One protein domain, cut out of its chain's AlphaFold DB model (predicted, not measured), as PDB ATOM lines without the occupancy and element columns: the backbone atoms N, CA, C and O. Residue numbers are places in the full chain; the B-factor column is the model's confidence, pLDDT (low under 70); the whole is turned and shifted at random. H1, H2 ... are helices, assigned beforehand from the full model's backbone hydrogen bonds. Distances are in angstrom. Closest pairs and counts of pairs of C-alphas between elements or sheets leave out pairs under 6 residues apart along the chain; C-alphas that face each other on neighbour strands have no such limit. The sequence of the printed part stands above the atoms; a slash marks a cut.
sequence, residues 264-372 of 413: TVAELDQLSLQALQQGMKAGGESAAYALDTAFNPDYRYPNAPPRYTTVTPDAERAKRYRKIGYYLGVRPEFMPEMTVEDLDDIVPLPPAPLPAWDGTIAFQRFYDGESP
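Overview. This is residues 264 to 372 of the 413 residues of an uncharacterized protein of Haemophilus sputorum (UniProt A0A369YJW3). Three helices fold back and forth, H1 to H2 to H3, with H2 between the other two; long loops follow, and H5 lies off one end. The 109 printed residues hold five named helices, H1 to H5 in order, and no named strand: all helix, with under half of the residues in them. It is compact, radius of gyration of the C-alphas 14.3 A, spanning 49 by 27 by 22 A.

Arrangement. H1, residues 265 to 281, and H2, residues 285 to 295, form a hairpin; C-alphas 276 and 287, the closest, are 4.9 A apart. H2 and H3, residues 315 to 329, form another, closest C-alphas 292 and 318, 4.2 A. H4, residues 343 to 346, only just touches H1, with 3 pairs of C-alphas within 8 A, closest 281 and 343, 6.1 A. H5, residues 362 to 368, touches no helix. Each O i to N i+4 pair in H1, H2, H3 and H5 is within hydrogen-bond range; H4 is too short for one.

Along the chain. H1 begins at (79.252, 85.941, 151.008) and spans 24.6 A; H5 ends at (83.125, 110.536, 117.683).

Size, cuts and confidence. The printed part has no cut. Residues 301 to 307 have pLDDT under 70.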
ATOM      1  N   THR A 264      74.827  84.237 152.241       78.62
ATOM      2  CA  THR A 264      76.212  83.832 152.024       78.62
ATOM      3  C   THR A 264      77.021  84.986 151.429       78.62
ATOM      4  O   THR A 264      76.485  85.877 150.766       78.62
ATOM      5  N   VAL A 265      78.344  84.950 151.611       73.94
ATOM      6  CA  VAL A 265      79.252  85.941 151.008       73.94
ATOM      7  C   VAL A 265      79.101  85.979 149.481       73.94
ATOM      8  O   VAL A 265      79.098  87.056 148.895       73.94
ATOM      9  N   ALA A 266      78.856  84.824 148.853       80.06
ATOM     10  CA  ALA A 266      78.657  84.728 147.409       80.06
ATOM     11  C   ALA A 266      77.405  85.444 146.907       80.06
ATOM     12  O   ALA A 266      77.435  86.124 145.881       80.06
ATOM     13  N   GLU A 267      76.303  85.332 147.643       81.62
ATOM     14  CA  GLU A 267      75.092  86.070 147.307       81.62
ATOM     15  C   GLU A 267      75.294  87.577 147.469       81.62
ATOM     16  O   GLU A 267      74.820  88.343 146.635       81.62
ATOM     17  N   LEU A 268      75.999  88.021 148.513       75.56
ATOM     18  CA  LEU A 268      76.292  89.444 148.725       75.56
ATOM     19  C   LEU A 268      77.150  90.021 147.597       75.56
ATOM     20  O   LEU A 268      76.828  91.085 147.063       75.56
ATOM     21  N   ASP A 269      78.184  89.288 147.191       78.12
ATOM     22  CA  ASP A 269      79.058  89.672 146.088       78.12
ATOM     23  C   ASP A 269      78.266  89.805 144.776       78.12
ATOM     24  O   ASP A 269      78.369  90.827 144.095       78.12
ATOM     25  N   GLN A 270      77.392  88.844 144.456       84.50
ATOM     26  CA  GLN A 270      76.558  88.911 143.251       84.50
ATOM     27  C   GLN A 270      75.608  90.117 143.256       84.50
ATOM     28  O   GLN A 270      75.407  90.769 142.229       84.50
ATOM     29  N   LEU A 271      75.025  90.437 144.411       80.38
ATOM     30  CA  LEU A 271      74.143  91.592 144.567       80.38
ATOM     31  C   LEU A 271      74.887  92.914 144.381       80.38
ATOM     32  O   LEU A 271      74.368  93.825 143.734       80.38
ATOM     33  N   SER A 272      76.109  92.999 144.905       79.06
ATOM     34  CA  SER A 272      76.980  94.153 144.712       79.06
ATOM     35  C   SER A 272      77.290  94.367 143.230       79.06
ATOM     36  O   SER A 272      77.099  95.466 142.714       79.06
ATOM     37  N   LEU A 273      77.676  93.303 142.518       87.00
ATOM     38  CA  LEU A 273      77.973  93.365 141.086       87.00
ATOM     39  C   LEU A 273      76.772  93.849 140.261       87.00
ATOM     40  O   LEU A 273      76.929  94.708 139.396       87.00
ATOM     41  N   GLN A 274      75.566  93.351 140.552       87.50
ATOM     42  CA  GLN A 274      74.338  93.782 139.871       87.50
ATOM     43  C   GLN A 274      74.065  95.276 140.051       87.50
ATOM     44  O   GLN A 274      73.756  95.963 139.079       87.50
ATOM     45  N   ALA A 275      74.193  95.789 141.275       81.69
ATOM     46  CA  ALA A 275      73.956  97.201 141.555       81.69
ATOM     47  C   ALA A 275      74.985  98.105 140.868       81.69
ATOM     48  O   ALA A 275      74.622  99.118 140.271       81.69
ATOM     49  N   LEU A 276      76.261  97.714 140.893       86.06
ATOM     50  CA  LEU A 276      77.309  98.466 140.210       86.06
ATOM     51  C   LEU A 276      77.127  98.460 138.696       86.06
ATOM     52  O   LEU A 276      77.333  99.490 138.062       86.06
ATOM     53  N   GLN A 277      76.686  97.340 138.121       92.00
ATOM     54  CA  GLN A 277      76.377  97.267 136.696       92.00
ATOM     55  C   GLN A 277      75.297  98.296 136.320       92.00
ATOM     56  O   GLN A 277      75.443  99.005 135.326       92.00
ATOM     57  N   GLN A 278      74.242  98.442 137.131       89.25
ATOM     58  CA  GLN A 278      73.209  99.464 136.904       89.25
ATOM     59  C   GLN A 278      73.748 100.890 137.084       89.25
ATOM     60  O   GLN A 278      73.469 101.757 136.257       89.25
ATOM     61  N   GLY A 279      74.560 101.138 138.118       88.94
ATOM     62  CA  GLY A 279      75.172 102.451 138.339       88.94
ATOM     63  C   GLY A 279      76.104 102.870 137.202       88.94
ATOM     64  O   GLY A 279      76.098 104.022 136.771       88.94
ATOM     65  N   MET A 280      76.854 101.922 136.647       92.19
ATOM     66  CA  MET A 280      77.742 102.169 135.520       92.19
ATOM     67  C   MET A 280      76.979 102.412 134.212       92.19
ATOM     68  O   MET A 280      77.353 103.318 133.468       92.19
ATOM     69  N   LYS A 281      75.873 101.693 133.954       93.81
ATOM     70  CA  LYS A 281      74.965 101.988 132.823       93.81
ATOM     71  C   LYS A 281      74.465 103.431 132.835       93.81
ATOM     72  O   LYS A 281      74.259 104.023 131.782       93.81
ATOM     73  N   ALA A 282      74.321 104.013 134.018       90.94
ATOM     74  CA  ALA A 282      73.917 105.400 134.205       90.94
ATOM     75  C   ALA A 282      75.066 106.422 134.106       90.94
ATOM     76  O   ALA A 282      74.860 107.598 134.398       90.94
ATOM     77  N   GLY A 283      76.278 105.988 133.737       91.69
ATOM     78  CA  GLY A 283      77.465 106.843 133.649       91.69
ATOM     79  C   GLY A 283      78.258 106.961 134.958       91.69
ATOM     80  O   GLY A 283      79.060 107.877 135.115       91.69
ATOM     81  N   GLY A 284      78.052 106.065 135.926       89.31
ATOM     82  CA  GLY A 284      78.754 106.092 137.212       89.31
ATOM     83  C   GLY A 284      80.217 105.646 137.141       89.31
ATOM     84  O   GLY A 284      80.495 104.447 137.103       89.31
ATOM     85  N   GLU A 285      81.163 106.588 137.218       89.44
ATOM     86  CA  GLU A 285      82.607 106.292 137.296       89.44
ATOM     87  C   GLU A 285      82.957 105.451 138.537       89.44
ATOM     88  O   GLU A 285      83.640 104.433 138.427       89.44
ATOM     89  N   SER A 286      82.447 105.823 139.717       85.00
ATOM     90  CA  SER A 286      82.710 105.093 140.965       85.00
ATOM     91  C   SER A 286      82.260 103.631 140.889       85.00
ATOM     92  O   SER A 286      82.918 102.746 141.437       85.00
ATOM     93  N   ALA A 287      81.162 103.367 140.173       87.56
ATOM     94  CA  ALA A 287      80.681 102.013 139.944       87.56
ATOM     95  C   ALA A 287      81.631 101.225 139.029       87.56
ATOM     96  O   ALA A 287      81.965 100.079 139.332       87.56
ATOM     97  N   ALA A 288      82.138 101.858 137.966       91.75
ATOM     98  CA  ALA A 288      83.142 101.266 137.085       91.75
ATOM     99  C   ALA A 288      84.448 100.927 137.829       91.75
ATOM    100  O   ALA A 288      84.996  99.842 137.643       91.75
ATOM    101  N   TYR A 289      84.918 101.811 138.718       88.25
ATOM    102  CA  TYR A 289      86.109 101.570 139.543       88.25
ATOM    103  C   TYR A 289      85.936 100.376 140.496       88.25
ATOM    104  O   TYR A 289      86.834  99.541 140.648       88.25
ATOM    105  N   ALA A 290      84.768 100.260 141.128       86.44
ATOM    106  CA  ALA A 290      84.480  99.129 141.998       86.44
ATOM    107  C   ALA A 290      84.367  97.808 141.219       86.44
ATOM    108  O   ALA A 290      84.856  96.784 141.694       86.44
ATOM    109  N   LEU A 291      83.786  97.826 140.015       90.88
ATOM    110  CA  LEU A 291      83.722  96.658 139.131       90.88
ATOM    111  C   LEU A 291      85.110  96.229 138.635       90.88
ATOM    112  O   LEU A 291      85.408  95.037 138.640       90.88
ATOM    113  N   ASP A 292      85.985  97.173 138.274       92.81
ATOM    114  CA  ASP A 292      87.403  96.890 137.994       92.81
ATOM    115  C   ASP A 292      88.045  96.172 139.187       92.81
ATOM    116  O   ASP A 292      88.531  95.050 139.056       92.81
ATOM    117  N   THR A 293      87.936  96.758 140.382       87.81
ATOM    118  CA  THR A 293      88.485  96.188 141.623       87.81
ATOM    119  C   THR A 293      87.952  94.776 141.906       87.81
ATOM    120  O   THR A 293      88.713  93.892 142.305       87.81
ATOM    121  N   ALA A 294      86.658  94.537 141.678       87.50
ATOM    122  CA  ALA A 294      86.026  93.243 141.924       87.50
ATOM    123  C   ALA A 294      86.636  92.124 141.067       87.50
ATOM    124  O   ALA A 294      86.879  91.024 141.570       87.50
ATOM    125  N   PHE A 295      86.938  92.397 139.797       92.94
ATOM    126  CA  PHE A 295      87.455  91.396 138.860       92.94
ATOM    127  C   PHE A 295      88.979  91.398 138.712       92.94
ATOM    128  O   PHE A 295      89.533  90.437 138.178       92.94
ATOM    129  N   ASN A 296      89.678  92.428 139.183       92.06
ATOM    130  CA  ASN A 296      91.115  92.539 138.979       92.06
ATOM    131  C   ASN A 296      91.904  91.559 139.884       92.06
ATOM    132  O   ASN A 296      91.790  91.637 141.114       92.06
ATOM    133  N   PRO A 297      92.737  90.662 139.311       89.44
ATOM    134  CA  PRO A 297      93.561  89.731 140.088       89.44
ATOM    135  C   PRO A 297      94.564  90.425 141.022       89.44
ATOM    136  O   PRO A 297      94.849  89.895 142.093       89.44
ATOM    137  N   ASP A 298      95.032  91.627 140.677       86.88
ATOM    138  CA  ASP A 298      96.006  92.385 141.475       86.88
ATOM    139  C   ASP A 298      95.398  92.950 142.768       86.88
ATOM    140  O   ASP A 298      96.119  93.338 143.684       86.88
ATOM    141  N   TYR A 299      94.065  92.989 142.876       77.62
ATOM    142  CA  TYR A 299      93.355  93.497 144.056       77.62
ATOM    143  C   TYR A 299      93.012  92.401 145.075       77.62
ATOM    144  O   TYR A 299      92.202  92.603 145.980       77.62
ATOM    145  N   ARG A 300      93.644  91.226 144.969       73.75
ATOM    146  CA  ARG A 300      93.513  90.125 145.932       73.75
ATOM    147  C   ARG A 300      94.535  90.276 147.062       73.75
ATOM    148  O   ARG A 300      95.494  89.517 147.162       73.75
ATOM    149  N   TYR A 301      94.329  91.271 147.925       59.25
ATOM    150  CA  TYR A 301      95.164  91.462 149.115       59.25
ATOM    151  C   TYR A 301      94.596  90.699 150.321       59.25
ATOM    152  O   TYR A 301      93.389  90.771 150.554       59.25
ATOM    153  N   PRO A 302      95.442  90.074 151.165       50.12
ATOM    154  CA  PRO A 302      95.000  89.406 152.396       50.12
ATOM    155  C   PRO A 302      94.247  90.329 153.371       50.12
ATOM    156  O   PRO A 302      93.474  89.854 154.195       50.12
ATOM    157  N   ASN A 303      94.472  91.644 153.259       44.12
ATOM    158  CA  ASN A 303      93.911  92.684 154.125       44.12
ATOM    159  C   ASN A 303      92.932  93.622 153.393       44.12
ATOM    160  O   ASN A 303      92.562  94.662 153.942       44.12
ATOM    161  N   ALA A 304      92.545  93.310 152.150       43.47
ATOM    162  CA  ALA A 304      91.485  94.065 151.488       43.47
ATOM    163  C   ALA A 304      90.180  93.919 152.299       43.47
ATOM    164  O   ALA A 304      89.958  92.870 152.914       43.47
ATOM    165  N   PRO A 305      89.296  94.939 152.325       44.34
ATOM    166  CA  PRO A 305      87.952  94.761 152.861       44.34
ATOM    167  C   PRO A 305      87.329  93.500 152.237       44.34
ATOM    168  O   PRO A 305      87.579  93.265 151.057       44.34
ATOM    169  N   PRO A 306      86.529  92.703 152.972       52.19
ATOM    170  CA  PRO A 306      86.076  91.361 152.568       52.19
ATOM    171  C   PRO A 306      85.047  91.351 151.419       52.19
ATOM    172  O   PRO A 306      84.089  90.587 151.434       52.19
ATOM    173  N   ARG A 307      85.198  92.226 150.429       59.88
ATOM    174  CA  ARG A 307      84.315  92.349 149.275       59.88
ATOM    175  C   ARG A 307      84.888  91.574 148.110       59.88
ATOM    176  O   ARG A 307      86.094  91.615 147.879       59.88
ATOM    177  N   TYR A 308      84.009  90.917 147.365       70.31
ATOM    178  CA  TYR A 308      84.343  90.188 146.145       70.31
ATOM    179  C   TYR A 308      85.231  88.962 146.381       70.31
ATOM    180  O   TYR A 308      85.885  88.475 145.460       70.31
ATOM    181  N   THR A 309      85.256  88.439 147.613       70.50
ATOM    182  CA  THR A 309      86.074  87.271 147.984       70.50
ATOM    183  C   THR A 309      85.639  85.994 147.270       70.50
ATOM    184  O   THR A 309      86.459  85.097 147.088       70.50
ATOM    185  N   THR A 310      84.385  85.917 146.817       80.44
ATOM    186  CA  THR A 310      83.885  84.783 146.030       80.44
ATOM    187  C   THR A 310      83.839  85.080 144.533       80.44
ATOM    188  O   THR A 310      83.502  84.203 143.739       80.44
ATOM    189  N   VAL A 311      84.144  86.315 144.120       84.88
ATOM    190  CA  VAL A 311      84.201  86.691 142.705       84.88
ATOM    191  C   VAL A 311      85.493  86.142 142.117       84.88
ATOM    192  O   VAL A 311      86.599  86.493 142.540       84.88
ATOM    193  N   THR A 312      85.354  85.281 141.113       90.94
ATOM    194  CA  THR A 312      86.505  84.772 140.361       90.94
ATOM    195  C   THR A 312      87.148  85.932 139.591       90.94
ATOM    196  O   THR A 312      86.429  86.616 138.857       90.94
ATOM    197  N   PRO A 313      88.461  86.192 139.755       91.88
ATOM    198  CA  PRO A 313      89.152  87.215 138.978       91.88
ATOM    199  C   PRO A 313      89.002  86.999 137.470       91.88
ATOM    200  O   PRO A 313      89.068  85.873 136.981       91.88
ATOM    201  N   ASP A 314      88.860  88.095 136.735       95.75
ATOM    202  CA  ASP A 314      88.756  88.135 135.279       95.75
ATOM    203  C   ASP A 314      89.462  89.411 134.799       95.75
ATOM    204  O   ASP A 314      88.918  90.518 134.840       95.75
ATOM    205  N   ALA A 315      90.729  89.260 134.405       96.31
ATOM    206  CA  ALA A 315      91.599  90.387 134.080       96.31
ATOM    207  C   ALA A 315      91.101  91.190 132.866       96.31
ATOM    208  O   ALA A 315      91.223  92.416 132.847       96.31
ATOM    209  N   GLU A 316      90.521  90.520 131.866       97.69
ATOM    210  CA  GLU A 316      89.984  91.202 130.687       97.69
ATOM    211  C   GLU A 316      88.717  91.978 131.055       97.69
ATOM    212  O   GLU A 316      88.590  93.148 130.702       97.69
ATOM    213  N   ARG A 317      87.824  91.397 131.860       97.75
ATOM    214  CA  ARG A 317      86.635  92.089 132.375       97.75
ATOM    215  C   ARG A 317      86.985  93.324 133.197       97.75
ATOM    216  O   ARG A 317      86.438  94.398 132.947       97.75
ATOM    217  N   ALA A 318      87.933  93.189 134.124       96.81
ATOM    218  CA  ALA A 318      88.442  94.300 134.921       96.81
ATOM    219  C   ALA A 318      88.986  95.430 134.033       96.81
ATOM    220  O   ALA A 318      88.640  96.601 134.205       96.81
ATOM    221  N   LYS A 319      89.765  95.074 133.006       97.81
ATOM    222  CA  LYS A 319      90.302  96.020 132.023       97.81
ATOM    223  C   LYS A 319      89.204  96.745 131.238       97.81
ATOM    224  O   LYS A 319      89.339  97.951 131.016       97.81
ATOM    225  N   ARG A 320      88.123  96.062 130.833       98.44
ATOM    226  CA  ARG A 320      86.979  96.708 130.159       98.44
ATOM    227  C   ARG A 320      86.292  97.718 131.075       98.44
ATOM    228  O   ARG A 320      86.111  98.864 130.665       98.44
ATOM    229  N   TYR A 321      86.004  97.337 132.323       97.81
ATOM    230  CA  TYR A 321      85.426  98.250 133.313       97.81
ATOM    231  C   TYR A 321      86.306  99.475 133.560       97.81
ATOM    232  O   TYR A 321      85.816 100.600 133.474       97.81
ATOM    233  N   ARG A 322      87.616  99.281 133.755       97.56
ATOM    234  CA  ARG A 322      88.582 100.376 133.913       97.56
ATOM    235  C   ARG A 322      88.582 101.327 132.724       97.56
ATOM    236  O   ARG A 322      88.566 102.541 132.908       97.56
ATOM    237  N   LYS A 323      88.619 100.786 131.502       98.12
ATOM    238  CA  LYS A 323      88.678 101.592 130.276       98.12
ATOM    239  C   LYS A 323      87.433 102.466 130.123       98.12
ATOM    240  O   LYS A 323      87.564 103.650 129.824       98.12
ATOM    241  N   ILE A 324      86.249 101.900 130.353       97.81
ATOM    242  CA  ILE A 324      84.997 102.661 130.302       97.81
ATOM    243  C   ILE A 324      84.952 103.681 131.449       97.81
ATOM    244  O   ILE A 324      84.666 104.847 131.203       97.81
ATOM    245  N   GLY A 325      85.303 103.281 132.676       95.94
ATOM    246  CA  GLY A 325      85.353 104.177 133.837       95.94
ATOM    247  C   GLY A 325      86.244 105.397 133.606       95.94
ATOM    248  O   GLY A 325      85.810 106.520 133.834       95.94
ATOM    249  N   TYR A 326      87.440 105.197 133.046       96.31
ATOM    250  CA  TYR A 326      88.334 106.294 132.671       96.31
ATOM    251  C   TYR A 326      87.685 107.256 131.669       96.31
ATOM    252  O   TYR A 326      87.767 108.470 131.845       96.31
ATOM    253  N   TYR A 327      87.009 106.733 130.638       95.44
ATOM    254  CA  TYR A 327      86.294 107.564 129.666       95.44
ATOM    255  C   TYR A 327      85.198 108.414 130.331       95.44
ATOM    256  O   TYR A 327      85.062 109.592 129.998       95.44
ATOM    257  N   LEU A 328      84.461 107.840 131.290       93.06
ATOM    258  CA  LEU A 328      83.420 108.543 132.044       93.06
ATOM    259  C   LEU A 328      84.001 109.647 132.948       93.06
ATOM    260  O   LEU A 328      83.503 110.772 132.937       93.06
ATOM    261  N   GLY A 329      85.064 109.343 133.701       90.62
ATOM    262  CA  GLY A 329      85.644 110.250 134.701       90.62
ATOM    263  C   GLY A 329      86.319 111.492 134.113       90.62
ATOM    264  O   GLY A 329      86.272 112.570 134.702       90.62
ATOM    265  N   VAL A 330      86.902 111.388 132.913       90.69
ATOM    266  CA  VAL A 330      87.592 112.521 132.262       90.69
ATOM    267  C   VAL A 330      86.666 113.429 131.443       90.69
ATOM    268  O   VAL A 330      87.150 114.378 130.824       90.69
ATOM    269  N   ARG A 331      85.353 113.145 131.406       89.00
ATOM    270  CA  ARG A 331      84.357 113.883 130.602       89.00
ATOM    271  C   ARG A 331      83.081 114.254 131.383       89.00
ATOM    272  O   ARG A 331      81.971 114.002 130.898       89.00
ATOM    273  N   PRO A 332      83.180 114.864 132.580       83.75
ATOM    274  CA  PRO A 332      82.005 115.232 133.372       83.75
ATOM    275  C   PRO A 332      81.087 116.242 132.660       83.75
ATOM    276  O   PRO A 332      79.904 116.322 132.985       83.75
ATOM    277  N   GLU A 333      81.584 116.984 131.662       83.12
ATOM    278  CA  GLU A 333      80.794 117.929 130.860       83.12
ATOM    279  C   GLU A 333      79.655 117.276 130.055       83.12
ATOM    280  O   GLU A 333      78.719 117.961 129.626       83.12
ATOM    281  N   PHE A 334      79.721 115.961 129.842       87.69
ATOM    282  CA  PHE A 334      78.707 115.200 129.115       87.69
ATOM    283  C   PHE A 334      77.668 114.549 130.029       87.69
ATOM    284  O   PHE A 334      76.756 113.891 129.538       87.69
ATOM    285  N   MET A 335      77.770 114.733 131.346       85.00
ATOM    286  CA  MET A 335      76.782 114.210 132.284       85.00
ATOM    287  C   MET A 335      75.529 115.102 132.347       85.00
ATOM    288  O   MET A 335      75.645 116.334 132.355       85.00
ATOM    289  N   PRO A 336      74.323 114.517 132.491       87.12
ATOM    290  CA  PRO A 336      74.039 113.086 132.643       87.12
ATOM    291  C   PRO A 336      73.788 112.334 131.319       87.12
ATOM    292  O   PRO A 336      73.388 111.178 131.361       87.12
ATOM    293  N   GLU A 337      73.968 112.965 130.158       90.62
ATOM    294  CA  GLU A 337      73.638 112.376 128.851       90.62
ATOM    295  C   GLU A 337      74.601 111.248 128.431       90.62
ATOM    296  O   GLU A 337      74.248 110.400 127.613       90.62
ATOM    297  N   MET A 338      75.804 111.210 129.010       92.75
ATOM    298  CA  MET A 338      76.782 110.139 128.834       92.75
ATOM    299  C   MET A 338      76.432 108.901 129.670       92.75
ATOM    300  O   MET A 338      76.983 108.668 130.747       92.75
ATOM    301  N   THR A 339      75.518 108.093 129.143       93.94
ATOM    302  CA  THR A 339      75.155 106.770 129.666       93.94
ATOM    303  C   THR A 339      75.915 105.649 128.945       93.94
ATOM    304  O   THR A 339      76.523 105.849 127.891       93.94
ATOM    305  N   VAL A 340      75.895 104.445 129.522       96.19
ATOM    306  CA  VAL A 340      76.509 103.225 128.969       96.19
ATOM    307  C   VAL A 340      75.425 102.167 128.767       96.19
ATOM    308  O   VAL A 340      75.391 101.137 129.436       96.19
ATOM    309  N   GLU A 341      74.468 102.460 127.890       92.62
ATOM    310  CA  GLU A 341      73.287 101.608 127.673       92.62
ATOM    311  C   GLU A 341      73.645 100.216 127.137       92.62
ATOM    312  O   GLU A 341      72.985  99.237 127.478       92.62
ATOM    313  N   ASP A 342      74.738 100.122 126.382       97.00
ATOM    314  CA  ASP A 342      75.291  98.899 125.800       97.00
ATOM    315  C   ASP A 342      76.252  98.152 126.743       97.00
ATOM    316  O   ASP A 342      76.982  97.261 126.312       97.00
ATOM    317  N   LEU A 343      76.281  98.481 128.045       97.62
ATOM    318  CA  LEU A 343      77.231  97.867 128.981       97.62
ATOM    319  C   LEU A 343      77.102  96.340 129.049       97.62
ATOM    320  O   LEU A 343      78.117  95.659 129.154       97.62
ATOM    321  N   ASP A 344      75.886  95.794 128.988       97.38
ATOM    322  CA  ASP A 344      75.688  94.339 129.034       97.38
ATOM    323  C   ASP A 344      76.131  93.652 127.736       97.38
ATOM    324  O   ASP A 344      76.541  92.496 127.774       97.38
ATOM    325  N   ASP A 345      76.142  94.374 126.615       97.69
ATOM    326  CA  ASP A 345      76.667  93.883 125.338       97.69
ATOM    327  C   ASP A 345      78.201  93.956 125.282       97.69
ATOM    328  O   ASP A 345      78.826  93.343 124.419       97.69
ATOM    329  N   ILE A 346      78.832  94.691 126.206       98.06
ATOM    330  CA  ILE A 346      80.290  94.849 126.291       98.06
ATOM    331  C   ILE A 346      80.883  93.999 127.423       98.06
ATOM    332  O   ILE A 346      81.923  93.356 127.252       98.06
ATOM    333  N   VAL A 347      80.261  94.020 128.602       97.88
ATOM    334  CA  VAL A 347      80.737  93.395 129.843       97.88
ATOM    335  C   VAL A 347      79.562  92.758 130.611       97.88
ATOM    336  O   VAL A 347      79.224  93.212 131.708       97.88
ATOM    337  N   PRO A 348      78.915  91.698 130.082       97.50
ATOM    338  CA  PRO A 348      77.797  91.041 130.766       97.50
ATOM    339  C   PRO A 348      78.282  90.353 132.043       97.50
ATOM    340  O   PRO A 348      79.296  89.663 131.998       97.50
ATOM    341  N   LEU A 349      77.588  90.492 133.175       95.00
ATOM    342  CA  LEU A 349      78.022  89.861 134.432       95.00
ATOM    343  C   LEU A 349      78.186  88.326 134.302       95.00
ATOM    344  O   LEU A 349      77.441  87.689 133.551       95.00
ATOM    345  N   PRO A 350      79.124  87.702 135.048       92.62
ATOM    346  CA  PRO A 350      79.249  86.247 135.101       92.62
ATOM    347  C   PRO A 350      77.912  85.556 135.431       92.62
ATOM    348  O   PRO A 350      77.113  86.102 136.198       92.62
ATOM    349  N   PRO A 351      77.662  84.350 134.884       92.94
ATOM    350  CA  PRO A 351      78.616  83.470 134.196       92.94
ATOM    351  C   PRO A 351      78.791  83.739 132.689       92.94
ATOM    352  O   PRO A 351      79.479  82.971 132.020       92.94
ATOM    353  N   ALA A 352      78.179  84.791 132.135       95.81
ATOM    354  CA  ALA A 352      78.258  85.068 130.704       95.81
ATOM    355  C   ALA A 352      79.711  85.353 130.250       95.81
ATOM    356  O   ALA A 352      80.413  86.157 130.885       95.81
ATOM    357  N   PRO A 353      80.182  84.720 129.156       95.50
ATOM    358  CA  PRO A 353      81.496  85.010 128.599       95.50
ATOM    359  C   PRO A 353      81.538  86.430 128.025       95.50
ATOM    360  O   PRO A 353      80.514  86.989 127.632       95.50
ATOM    361  N   LEU A 354      82.735  87.015 127.958       97.88
ATOM    362  CA  LEU A 354      82.914  88.329 127.350       97.88
ATOM    363  C   LEU A 354      82.735  88.249 125.823       97.88
ATOM    364  O   LEU A 354      83.444  87.472 125.177       97.88
ATOM    365  N   PRO A 355      81.848  89.063 125.227       97.69
ATOM    366  CA  PRO A 355      81.709  89.145 123.777       97.69
ATOM    367  C   PRO A 355      82.898  89.880 123.141       97.69
ATOM    368  O   PRO A 355      83.730  90.487 123.829       97.69
ATOM    369  N   ALA A 356      82.985  89.852 121.810       97.38
ATOM    370  CA  ALA A 356      83.902  90.726 121.082       97.38
ATOM    371  C   ALA A 356      83.541  92.197 121.346       97.38
ATOM    372  O   ALA A 356      82.368  92.545 121.433       97.38
ATOM    373  N   TRP A 357      84.551  93.054 121.485       97.81
ATOM    374  CA  TRP A 357      84.354  94.468 121.788       97.81
ATOM    375  C   TRP A 357      85.332  95.329 120.996       97.81
ATOM    376  O   TRP A 357      86.532  95.059 120.982       97.81
ATOM    377  N   ASP A 358      84.816  96.385 120.371       96.19
ATOM    378  CA  ASP A 358      85.592  97.354 119.590       96.19
ATOM    379  C   ASP A 358      86.405  98.335 120.457       96.19
ATOM    380  O   ASP A 358      87.202  99.125 119.953       96.19
ATOM    381  N   GLY A 359      86.238  98.276 121.781       96.94
ATOM    382  CA  GLY A 359      86.937  99.139 122.721       96.94
ATOM    383  C   GLY A 359      86.237 100.466 123.017       96.94
ATOM    384  O   GLY A 359      86.865 101.287 123.688       96.94
ATOM    385  N   THR A 360      85.003 100.679 122.553       97.38
ATOM    386  CA  THR A 360      84.220 101.914 122.721       97.38
ATOM    387  C   THR A 360      82.814 101.636 123.267       97.38
ATOM    388  O   THR A 360      82.318 100.512 123.203       97.38
ATOM    389  N   ILE A 361      82.154 102.653 123.818       97.75
ATOM    390  CA  ILE A 361      80.741 102.583 124.245       97.75
ATOM    391  C   ILE A 361      79.832 103.263 123.216       97.75
ATOM    392  O   ILE A 361      80.303 104.088 122.430       97.75
ATOM    393  N   ALA A 362      78.528 102.980 123.242       97.12
ATOM    394  CA  ALA A 362      77.568 103.558 122.297       97.12
ATOM    395  C   ALA A 362      77.603 105.091 122.281       97.12
ATOM    396  O   ALA A 362      77.617 105.695 121.208       97.12
ATOM    397  N   PHE A 363      77.707 105.719 123.455       96.88
ATOM    398  CA  PHE A 363      77.853 107.169 123.563       96.88
ATOM    399  C   PHE A 363      79.115 107.684 122.857       96.88
ATOM    400  O   PHE A 363      79.066 108.694 122.162       96.88
ATOM    401  N   GLN A 364      80.243 106.986 123.005       96.12
ATOM    402  CA  GLN A 364      81.491 107.367 122.353       96.12
ATOM    403  C   GLN A 364      81.356 107.262 120.833       96.12
ATOM    404  O   GLN A 364      81.727 108.195 120.133       96.12
ATOM    405  N   ARG A 365      80.764 106.177 120.320       96.56
ATOM    406  CA  ARG A 365      80.499 106.026 118.880       96.56
ATOM    407  C   ARG A 365      79.568 107.109 118.342       96.56
ATOM    408  O   ARG A 365      79.761 107.573 117.227       96.56
ATOM    409  N   PHE A 366      78.574 107.516 119.128       96.50
ATOM    410  CA  PHE A 366      77.685 108.621 118.777       96.50
ATOM    411  C   PHE A 366      78.417 109.968 118.735       96.50
ATOM    412  O   PHE A 366      78.186 110.754 117.824       96.50
ATOM    413  N   TYR A 367      79.290 110.231 119.708       94.44
ATOM    414  CA  TYR A 367      80.033 111.485 119.799       94.44
ATOM    415  C   TYR A 367      81.145 111.584 118.742       94.44
ATOM    416  O   TYR A 367      81.206 112.571 118.024       94.44
ATOM    417  N   ASP A 368      81.985 110.555 118.613       94.75
ATOM    418  CA  ASP A 368      83.125 110.536 117.683       94.75
ATOM    419  C   ASP A 368      82.701 110.263 116.221       94.75
ATOM    420  O   ASP A 368      83.504 110.410 115.299       94.75
ATOM    421  N   GLY A 369      81.461 109.813 116.007       95.06
ATOM    422  CA  GLY A 369      80.919 109.461 114.698       95.06
ATOM    423  C   GLY A 369      80.446 110.655 113.866       95.06
ATOM    424  O   GLY A 369      80.582 111.825 114.234       95.06
ATOM    425  N   GLU A 370      79.851 110.339 112.716       95.81
ATOM    426  CA  GLU A 370      79.219 111.343 111.864       95.81
ATOM    427  C   GLU A 370      78.015 111.978 112.566       95.81
ATOM    428  O   GLU A 370      77.241 111.303 113.252       95.81
ATOM    429  N   SER A 371      77.842 113.286 112.355       94.62
ATOM    430  CA  SER A 371      76.653 114.003 112.811       94.62
ATOM    431  C   SER A 371      75.392 113.279 112.333       94.62
ATOM    432  O   SER A 371      75.303 112.946 111.147       94.62
ATOM    433  N   PRO A 372      74.377 113.097 113.199       95.94
ATOM    434  CA  PRO A 372      73.059 112.677 112.756       95.94
ATOM    435  C   PRO A 372      72.573 113.553 111.601       95.94
ATOM    436  O   PRO A 372      72.866 114.753 111.552       95.94
TER     437      PRO A 372